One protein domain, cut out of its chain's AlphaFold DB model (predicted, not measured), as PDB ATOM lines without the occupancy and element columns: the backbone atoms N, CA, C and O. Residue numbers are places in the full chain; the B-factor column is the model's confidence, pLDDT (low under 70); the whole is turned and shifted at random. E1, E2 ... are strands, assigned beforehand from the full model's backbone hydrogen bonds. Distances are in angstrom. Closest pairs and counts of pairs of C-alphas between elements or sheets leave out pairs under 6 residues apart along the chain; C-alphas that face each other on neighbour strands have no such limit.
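What this domain is: This is residues 99 to 121, 135 to 146 and 464 to 482 of the 501 residues of the protein "Calcineurin-like phosphoesterase" of Nannocystis exedens (UniProt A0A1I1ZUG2). You are looking at a loose, elongated set of strands: E3 and E5 pair side by side as a small two-strand sheet, while E1 near E5 and E4 near E3 run roughly along the same long axis. At one end residues 99 to 105 stick out as a free tail that adds to the length, and the short strand E2 lies off to the side, farthest from the mean of the C-alphas. The printed part has 54 residues with five named strands, in chain order E1, E2, E3, E4, E5, and no named helix; the class is all strand. The one sheet, E3 - E5, is antiparallel. The whole is loose, with a radius of gyration of the C-alphas of 13.6 A and spans of 45 by 19 by 19 A.

How they stand to each other: Begin at E1, residues 105 to 110, and look across to E5, residues 477 to 482: their closest C-alphas, those of Pro 108 and Tyr 481, are 7.2 A apart. E1 and E4, residues 464 to 469, are near each other, with 9 pairs of C-alphas within 10 A. Next find E2, residues 115 to 117, which is apart from E1, E4 and E5. E3, residues 136 to 144, is also apart from E1 and E2. E3 and E5 are antiparallel neighbours, with 159 degrees between their N-to-C directions; C-alphas 142 and 480 face each other at 4.3 A. Look there for N 143 and O 479 at 2.8 A and N 481 and O 141 at 3.0 A, both within hydrogen-bond range. The closest C-alphas of E3 and E4, those of Ala 138 and Leu 465, are 6.6 A apart. E1, E2 and E4 pair with no named strand.

Where its parts are: Find C-alpha 105 at (91.051, -36.939, -241.399), where E1 begins; it runs 16.0 A to Ala 110. E2 goes from Ala 115 to Val 117. E3, the longest strand with 9 residues, starts at C-alpha 136 at (99.266, -35.769, -233.797) and covers 26.6 A to Glu 144. E4 runs 16.3 A from Thr 464 to Val 469. E5 runs 17.4 A from Thr 477 to C-alpha 482 at (94.756, -25.792, -238.805).

The domain as a whole: The two C-alphas farthest apart, those of Ala 99 and Gly 475, are 45.1 A apart. Residues 122 to 134 are not printed, and C-alphas 121 and 135 are 26.0 A apart across that cut. Residues 147 to 463 are not printed either, with 29.8 A between C-alphas 146 and 464. Of the links printed whole, E1 to E2 is tight and E4 to E5 is short. The mean pLDDT of the printed part is 93.2, and no printed residue is under 70.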
ATOM      1  N   ALA A  99     103.745 -46.363-243.976       72.62
ATOM      2  CA  ALA A  99     102.850 -45.487-244.722       72.62
ATOM      3  C   ALA A  99     101.915 -44.703-243.780       72.62
ATOM      4  O   ALA A  99     101.539 -45.231-242.726       72.62
ATOM      5  N   PRO A 100     101.497 -43.479-244.163       76.88
ATOM      6  CA  PRO A 100     100.506 -42.707-243.416       76.88
ATOM      7  C   PRO A 100      99.171 -43.460-243.243       76.88
ATOM      8  O   PRO A 100      98.798 -44.226-244.141       76.88
ATOM      9  N   PRO A 101      98.417 -43.238-242.145       79.94
ATOM     10  CA  PRO A 101      97.102 -43.849-241.968       79.94
ATOM     11  C   PRO A 101      96.149 -43.453-243.105       79.94
ATOM     12  O   PRO A 101      95.946 -42.272-243.386       79.94
ATOM     13  N   ALA A 102      95.559 -44.447-243.774       82.38
ATOM     14  CA  ALA A 102      94.720 -44.234-244.958       82.38
ATOM     15  C   ALA A 102      93.358 -43.580-244.647       82.38
ATOM     16  O   ALA A 102      92.700 -43.078-245.555       82.38
ATOM     17  N   ASP A 103      92.931 -43.609-243.385       88.25
ATOM     18  CA  ASP A 103      91.680 -43.044-242.874       88.25
ATOM     19  C   ASP A 103      91.886 -41.745-242.072       88.25
ATOM     20  O   ASP A 103      90.930 -41.255-241.468       88.25
ATOM     21  N   PHE A 104      93.103 -41.182-242.068       88.44
ATOM     22  CA  PHE A 104      93.417 -39.957-241.335       88.44
ATOM     23  C   PHE A 104      92.657 -38.755-241.906       88.44
ATOM     24  O   PHE A 104      92.871 -38.342-243.049       88.44
ATOM     25  N   VAL A 105      91.795 -38.164-241.081       92.19
ATOM     26  CA  VAL A 105      91.051 -36.939-241.399       92.19
ATOM     27  C   VAL A 105      91.143 -35.951-240.243       92.19
ATOM     28  O   VAL A 105      91.250 -36.348-239.083       92.19
ATOM     29  N   ALA A 106      91.074 -34.659-240.546       94.25
ATOM     30  CA  ALA A 106      91.044 -33.608-239.538       94.25
ATOM     31  C   ALA A 106      90.039 -32.530-239.936       94.25
ATOM     32  O   ALA A 106      90.090 -32.017-241.051       94.25
ATOM     33  N   GLU A 107      89.157 -32.169-239.006       95.50
ATOM     34  CA  GLU A 107      88.097 -31.186-239.223       95.50
ATOM     35  C   GLU A 107      88.088 -30.138-238.103       95.50
ATOM     36  O   GLU A 107      88.302 -30.478-236.936       95.50
ATOM     37  N   PRO A 108      87.803 -28.862-238.405       96.00
ATOM     38  CA  PRO A 108      87.608 -27.858-237.376       96.00
ATOM     39  C   PRO A 108      86.276 -28.146-236.674       96.00
ATOM     40  O   PRO A 108      85.275 -28.446-237.323       96.00
ATOM     41  N   SER A 109      86.222 -28.071-235.348       95.62
ATOM     42  CA  SER A 109      85.011 -28.372-234.571       95.62
ATOM     43  C   SER A 109      84.490 -27.173-233.783       95.62
ATOM     44  O   SER A 109      83.275 -26.966-233.784       95.62
ATOM     45  N   ALA A 110      85.358 -26.315-233.239       96.56
ATOM     46  CA  ALA A 110      84.964 -25.056-232.604       96.56
ATOM     47  C   ALA A 110      85.986 -23.927-232.863       96.56
ATOM     48  O   ALA A 110      87.177 -24.221-232.921       96.56
ATOM     49  N   PRO A 111      85.549 -22.661-233.007       96.94
ATOM     50  CA  PRO A 111      84.157 -22.210-233.106       96.94
ATOM     51  C   PRO A 111      83.422 -22.778-234.329       96.94
ATOM     52  O   PRO A 111      84.044 -23.250-235.287       96.94
ATOM     53  N   ALA A 112      82.087 -22.785-234.279       96.38
ATOM     54  CA  ALA A 112      81.281 -23.074-235.465       96.38
ATOM     55  C   ALA A 112      81.503 -21.981-236.521       96.38
ATOM     56  O   ALA A 112      81.811 -20.842-236.174       96.38
ATOM     57  N   ASP A 113      81.356 -22.329-237.797       96.50
ATOM     58  CA  ASP A 113      81.532 -21.360-238.875       96.50
ATOM     59  C   ASP A 113      80.472 -20.246-238.800       96.50
ATOM     60  O   ASP A 113      79.280 -20.517-238.634       96.50
ATOM     61  N   GLY A 114      80.919 -18.992-238.857       95.88
ATOM     62  CA  GLY A 114      80.099 -17.794-238.670       95.88
ATOM     63  C   GLY A 114      79.643 -17.533-237.229       95.88
ATOM     64  O   GLY A 114      78.717 -16.748-237.025       95.88
ATOM     65  N   ALA A 115      80.230 -18.190-236.221       96.94
ATOM     66  CA  ALA A 115      79.809 -18.015-234.830       96.94
ATOM     67  C   ALA A 115      80.139 -16.618-234.278       96.94
ATOM     68  O   ALA A 115      81.208 -16.070-234.540       96.94
ATOM     69  N   ALA A 116      79.255 -16.090-233.431       97.00
ATOM     70  CA  ALA A 116      79.586 -15.008-232.510       97.00
ATOM     71  C   ALA A 116      80.179 -15.615-231.229       97.00
ATOM     72  O   ALA A 116      79.601 -16.552-230.668       97.00
ATOM     73  N   VAL A 117      81.340 -15.127-230.786       95.69
ATOM     74  CA  VAL A 117      82.048 -15.656-229.611       95.69
ATOM     75  C   VAL A 117      82.228 -14.573-228.546       95.69
ATOM     76  O   VAL A 117      82.555 -13.432-228.885       95.69
ATOM     77  N   PRO A 118      82.054 -14.910-227.254       89.50
ATOM     78  CA  PRO A 118      82.349 -13.975-226.180       89.50
ATOM     79  C   PRO A 118      83.864 -13.721-226.138       89.50
ATOM     80  O   PRO A 118      84.646 -14.639-225.893       89.50
ATOM     81  N   GLY A 119      84.287 -12.484-226.408       84.19
ATOM     82  CA  GLY A 119      85.690 -12.075-226.318       84.19
ATOM     83  C   GLY A 119      86.214 -11.985-224.875       84.19
ATOM     84  O   GLY A 119      85.441 -12.088-223.919       84.19
ATOM     85  N   PRO A 120      87.528 -11.757-224.680       91.38
ATOM     86  CA  PRO A 120      88.564 -11.539-225.697       91.38
ATOM     87  C   PRO A 120      89.349 -12.816-226.063       91.38
ATOM     88  O   PRO A 120      90.431 -12.721-226.639       91.38
ATOM     89  N   SER A 121      88.859 -14.003-225.693       94.81
ATOM     90  CA  SER A 121      89.555 -15.274-225.921       94.81
ATOM     91  C   SER A 121      88.638 -16.341-226.494       94.81
ATOM     92  O   SER A 121      87.477 -16.427-226.100       94.81
ATOM     93  N   ASP A 135     101.274 -39.430-231.515       89.88
ATOM     94  CA  ASP A 135     100.890 -38.048-231.217       89.88
ATOM     95  C   ASP A 135     100.705 -37.281-232.533       89.88
ATOM     96  O   ASP A 135     101.629 -37.175-233.347       89.88
ATOM     97  N   ALA A 136      99.522 -36.706-232.722       91.56
ATOM     98  CA  ALA A 136      99.266 -35.769-233.797       91.56
ATOM     99  C   ALA A 136      99.667 -34.355-233.366       91.56
ATOM    100  O   ALA A 136      99.550 -33.978-232.199       91.56
ATOM    101  N   THR A 137     100.112 -33.535-234.316       94.06
ATOM    102  CA  THR A 137     100.382 -32.107-234.098       94.06
ATOM    103  C   THR A 137      99.413 -31.266-234.911       94.06
ATOM    104  O   THR A 137      99.356 -31.442-236.126       94.06
ATOM    105  N   ALA A 138      98.713 -30.323-234.281       95.88
ATOM    106  CA  ALA A 138      97.888 -29.318-234.945       95.88
ATOM    107  C   ALA A 138      98.539 -27.943-234.816       95.88
ATOM    108  O   ALA A 138      98.742 -27.444-233.709       95.88
ATOM    109  N   LYS A 139      98.859 -27.332-235.953       96.62
ATOM    110  CA  LYS A 139      99.348 -25.957-236.044       96.62
ATOM    111  C   LYS A 139      98.195 -25.055-236.466       96.62
ATOM    112  O   LYS A 139      97.629 -25.275-237.532       96.62
ATOM    113  N   PHE A 140      97.852 -24.074-235.638       96.81
ATOM    114  CA  PHE A 140      96.694 -23.203-235.826       96.81
ATOM    115  C   PHE A 140      97.101 -21.894-236.492       96.81
ATOM    116  O   PHE A 140      98.088 -21.263-236.104       96.81
ATOM    117  N   HIS A 141      96.312 -21.499-237.482       94.94
ATOM    118  CA  HIS A 141      96.504 -20.310-238.291       94.94
ATOM    119  C   HIS A 141      95.276 -19.410-238.156       94.94
ATOM    120  O   HIS A 141      94.161 -19.893-238.327       94.94
ATOM    121  N   LEU A 142      95.470 -18.124-237.868       94.75
ATOM    122  CA  LEU A 142      94.400 -17.140-237.670       94.75
ATOM    123  C   LEU A 142      94.711 -15.864-238.456       94.75
ATOM    124  O   LEU A 142      95.868 -15.453-238.528       94.75
ATOM    125  N   ARG A 143      93.682 -15.207-238.991       92.56
ATOM    126  CA  ARG A 143      93.762 -13.836-239.504       92.56
ATOM    127  C   ARG A 143      92.577 -13.006-239.039       92.56
ATOM    128  O   ARG A 143      91.465 -13.515-238.950       92.56
ATOM    129  N   GLU A 144      92.812 -11.725-238.781       93.38
ATOM    130  CA  GLU A 144      91.740 -10.728-238.696       93.38
ATOM    131  C   GLU A 144      91.279 -10.378-240.114       93.38
ATOM    132  O   GLU A 144      92.109 -10.164-240.998       93.38
ATOM    133  N   VAL A 145      89.968 -10.336-240.336       93.12
ATOM    134  CA  VAL A 145      89.362 -10.011-241.629       93.12
ATOM    135  C   VAL A 145      89.256  -8.495-241.769       93.12
ATOM    136  O   VAL A 145      88.478  -7.828-241.086       93.12
ATOM    137  N   HIS A 146      90.041  -7.956-242.690       90.75
ATOM    138  CA  HIS A 146      90.070  -6.564-243.099       90.75
ATOM    139  C   HIS A 146      89.017  -6.270-244.170       90.75
ATOM    140  O   HIS A 146      88.898  -6.980-245.172       90.75
ATOM    141  N   THR A 464      91.025 -34.896-230.213       94.62
ATOM    142  CA  THR A 464      90.765 -33.457-230.232       94.62
ATOM    143  C   THR A 464      92.010 -32.694-229.805       94.62
ATOM    144  O   THR A 464      92.556 -32.947-228.734       94.62
ATOM    145  N   LEU A 465      92.414 -31.709-230.607       96.25
ATOM    146  CA  LEU A 465      93.500 -30.786-230.285       96.25
ATOM    147  C   LEU A 465      92.939 -29.367-230.168       96.25
ATOM    148  O   LEU A 465      92.161 -28.927-231.015       96.25
ATOM    149  N   VAL A 466      93.334 -28.663-229.106       97.25
ATOM    150  CA  VAL A 466      92.805 -27.342-228.739       97.25
ATOM    151  C   VAL A 466      93.939 -26.332-228.642       97.25
ATOM    152  O   VAL A 466      95.009 -26.644-228.115       97.25
ATOM    153  N   HIS A 467      93.694 -25.112-229.103       97.25
ATOM    154  CA  HIS A 467      94.552 -23.965-228.850       97.25
ATOM    155  C   HIS A 467      93.714 -22.725-228.520       97.25
ATOM    156  O   HIS A 467      92.881 -22.304-229.320       97.25
ATOM    157  N   THR A 468      93.949 -22.134-227.349       97.38
ATOM    158  CA  THR A 468      93.285 -20.896-226.926       97.38
ATOM    159  C   THR A 468      94.015 -19.686-227.492       97.38
ATOM    160  O   THR A 468      95.200 -19.496-227.219       97.38
ATOM    161  N   VAL A 469      93.294 -18.836-228.217       96.38
ATOM    162  CA  VAL A 469      93.775 -17.522-228.656       96.38
ATOM    163  C   VAL A 469      93.233 -16.453-227.712       96.38
ATOM    164  O   VAL A 469      92.063 -16.501-227.330       96.38
ATOM    165  N   THR A 470      94.071 -15.491-227.334       95.31
ATOM    166  CA  THR A 470      93.718 -14.346-226.480       95.31
ATOM    167  C   THR A 470      93.822 -13.027-227.242       95.31
ATOM    168  O   THR A 470      94.234 -13.000-228.400       95.31
ATOM    169  N   ASP A 471      93.450 -11.929-226.581       94.38
ATOM    170  CA  ASP A 471      93.633 -10.555-227.072       94.38
ATOM    171  C   ASP A 471      92.886 -10.245-228.381       94.38
ATOM    172  O   ASP A 471      93.275  -9.369-229.157       94.38
ATOM    173  N   LEU A 472      91.768 -10.940-228.609       95.56
ATOM    174  CA  LEU A 472      90.900 -10.708-229.756       95.56
ATOM    175  C   LEU A 472      90.112  -9.403-229.591       95.56
ATOM    176  O   LEU A 472      89.624  -9.076-228.504       95.56
ATOM    177  N   LYS A 473      89.970  -8.654-230.685       95.31
ATOM    178  CA  LYS A 473      89.347  -7.326-230.683       95.31
ATOM    179  C   LYS A 473      87.816  -7.436-230.736       95.31
ATOM    180  O   LYS A 473      87.311  -8.071-231.663       95.31
ATOM    181  N   PRO A 474      87.069  -6.781-229.827       95.00
ATOM    182  CA  PRO A 474      85.610  -6.702-229.919       95.00
ATOM    183  C   PRO A 474      85.148  -6.136-231.267       95.00
ATOM    184  O   PRO A 474      85.707  -5.151-231.757       95.00
ATOM    185  N   GLY A 475      84.139  -6.762-231.870       94.25
ATOM    186  CA  GLY A 475      83.589  -6.410-233.180       94.25
ATOM    187  C   GLY A 475      84.428  -6.847-234.387       94.25
ATOM    188  O   GLY A 475      83.969  -6.691-235.520       94.25
ATOM    189  N   ALA A 476      85.634  -7.391-234.187       95.12
ATOM    190  CA  ALA A 476      86.443  -7.908-235.283       95.12
ATOM    191  C   ALA A 476      85.979  -9.308-235.706       95.12
ATOM    192  O   ALA A 476      85.539 -10.127-234.895       95.12
ATOM    193  N   THR A 477      86.093  -9.571-237.006       96.00
ATOM    194  CA  THR A 477      85.868 -10.893-237.587       96.00
ATOM    195  C   THR A 477      87.212 -11.548-237.845       96.00
ATOM    196  O   THR A 477      88.146 -10.887-238.289       96.00
ATOM    197  N   TYR A 478      87.302 -12.839-237.567       95.62
ATOM    198  CA  TYR A 478      88.503 -13.631-237.750       95.62
ATOM    199  C   TYR A 478      88.204 -14.866-238.584       95.62
ATOM    200  O   TYR A 478      87.128 -15.454-238.481       95.62
ATOM    201  N   GLU A 479      89.191 -15.280-239.363       95.19
ATOM    202  CA  GLU A 479      89.201 -16.548-240.078       95.19
ATOM    203  C   GLU A 479      90.348 -17.413-239.578       95.19
ATOM    204  O   GLU A 479      91.426 -16.904-239.268       95.19
ATOM    205  N   TRP A 480      90.137 -18.724-239.516       95.56
ATOM    206  CA  TRP A 480      91.147 -19.656-239.033       95.56
ATOM    207  C   TRP A 480      91.061 -21.028-239.697       95.56
ATOM    208  O   TRP A 480      90.005 -21.452-240.165       95.56
ATOM    209  N   TYR A 481      92.188 -21.731-239.702       95.06
ATOM    210  CA  TYR A 481      92.294 -23.147-240.048       95.06
ATOM    211  C   TYR A 481      93.436 -23.784-239.246       95.06
ATOM    212  O   TYR A 481      94.195 -23.093-238.559       95.06
ATOM    213  N   ALA A 482      93.592 -25.102-239.339       95.56
ATOM    214  CA  ALA A 482      94.756 -25.792-238.805       95.56
ATOM    215  C   ALA A 482      95.393 -26.735-239.828       95.56
ATOM    216  O   ALA A 482      94.723 -27.301-240.691       95.56
TER     217      ALA A 482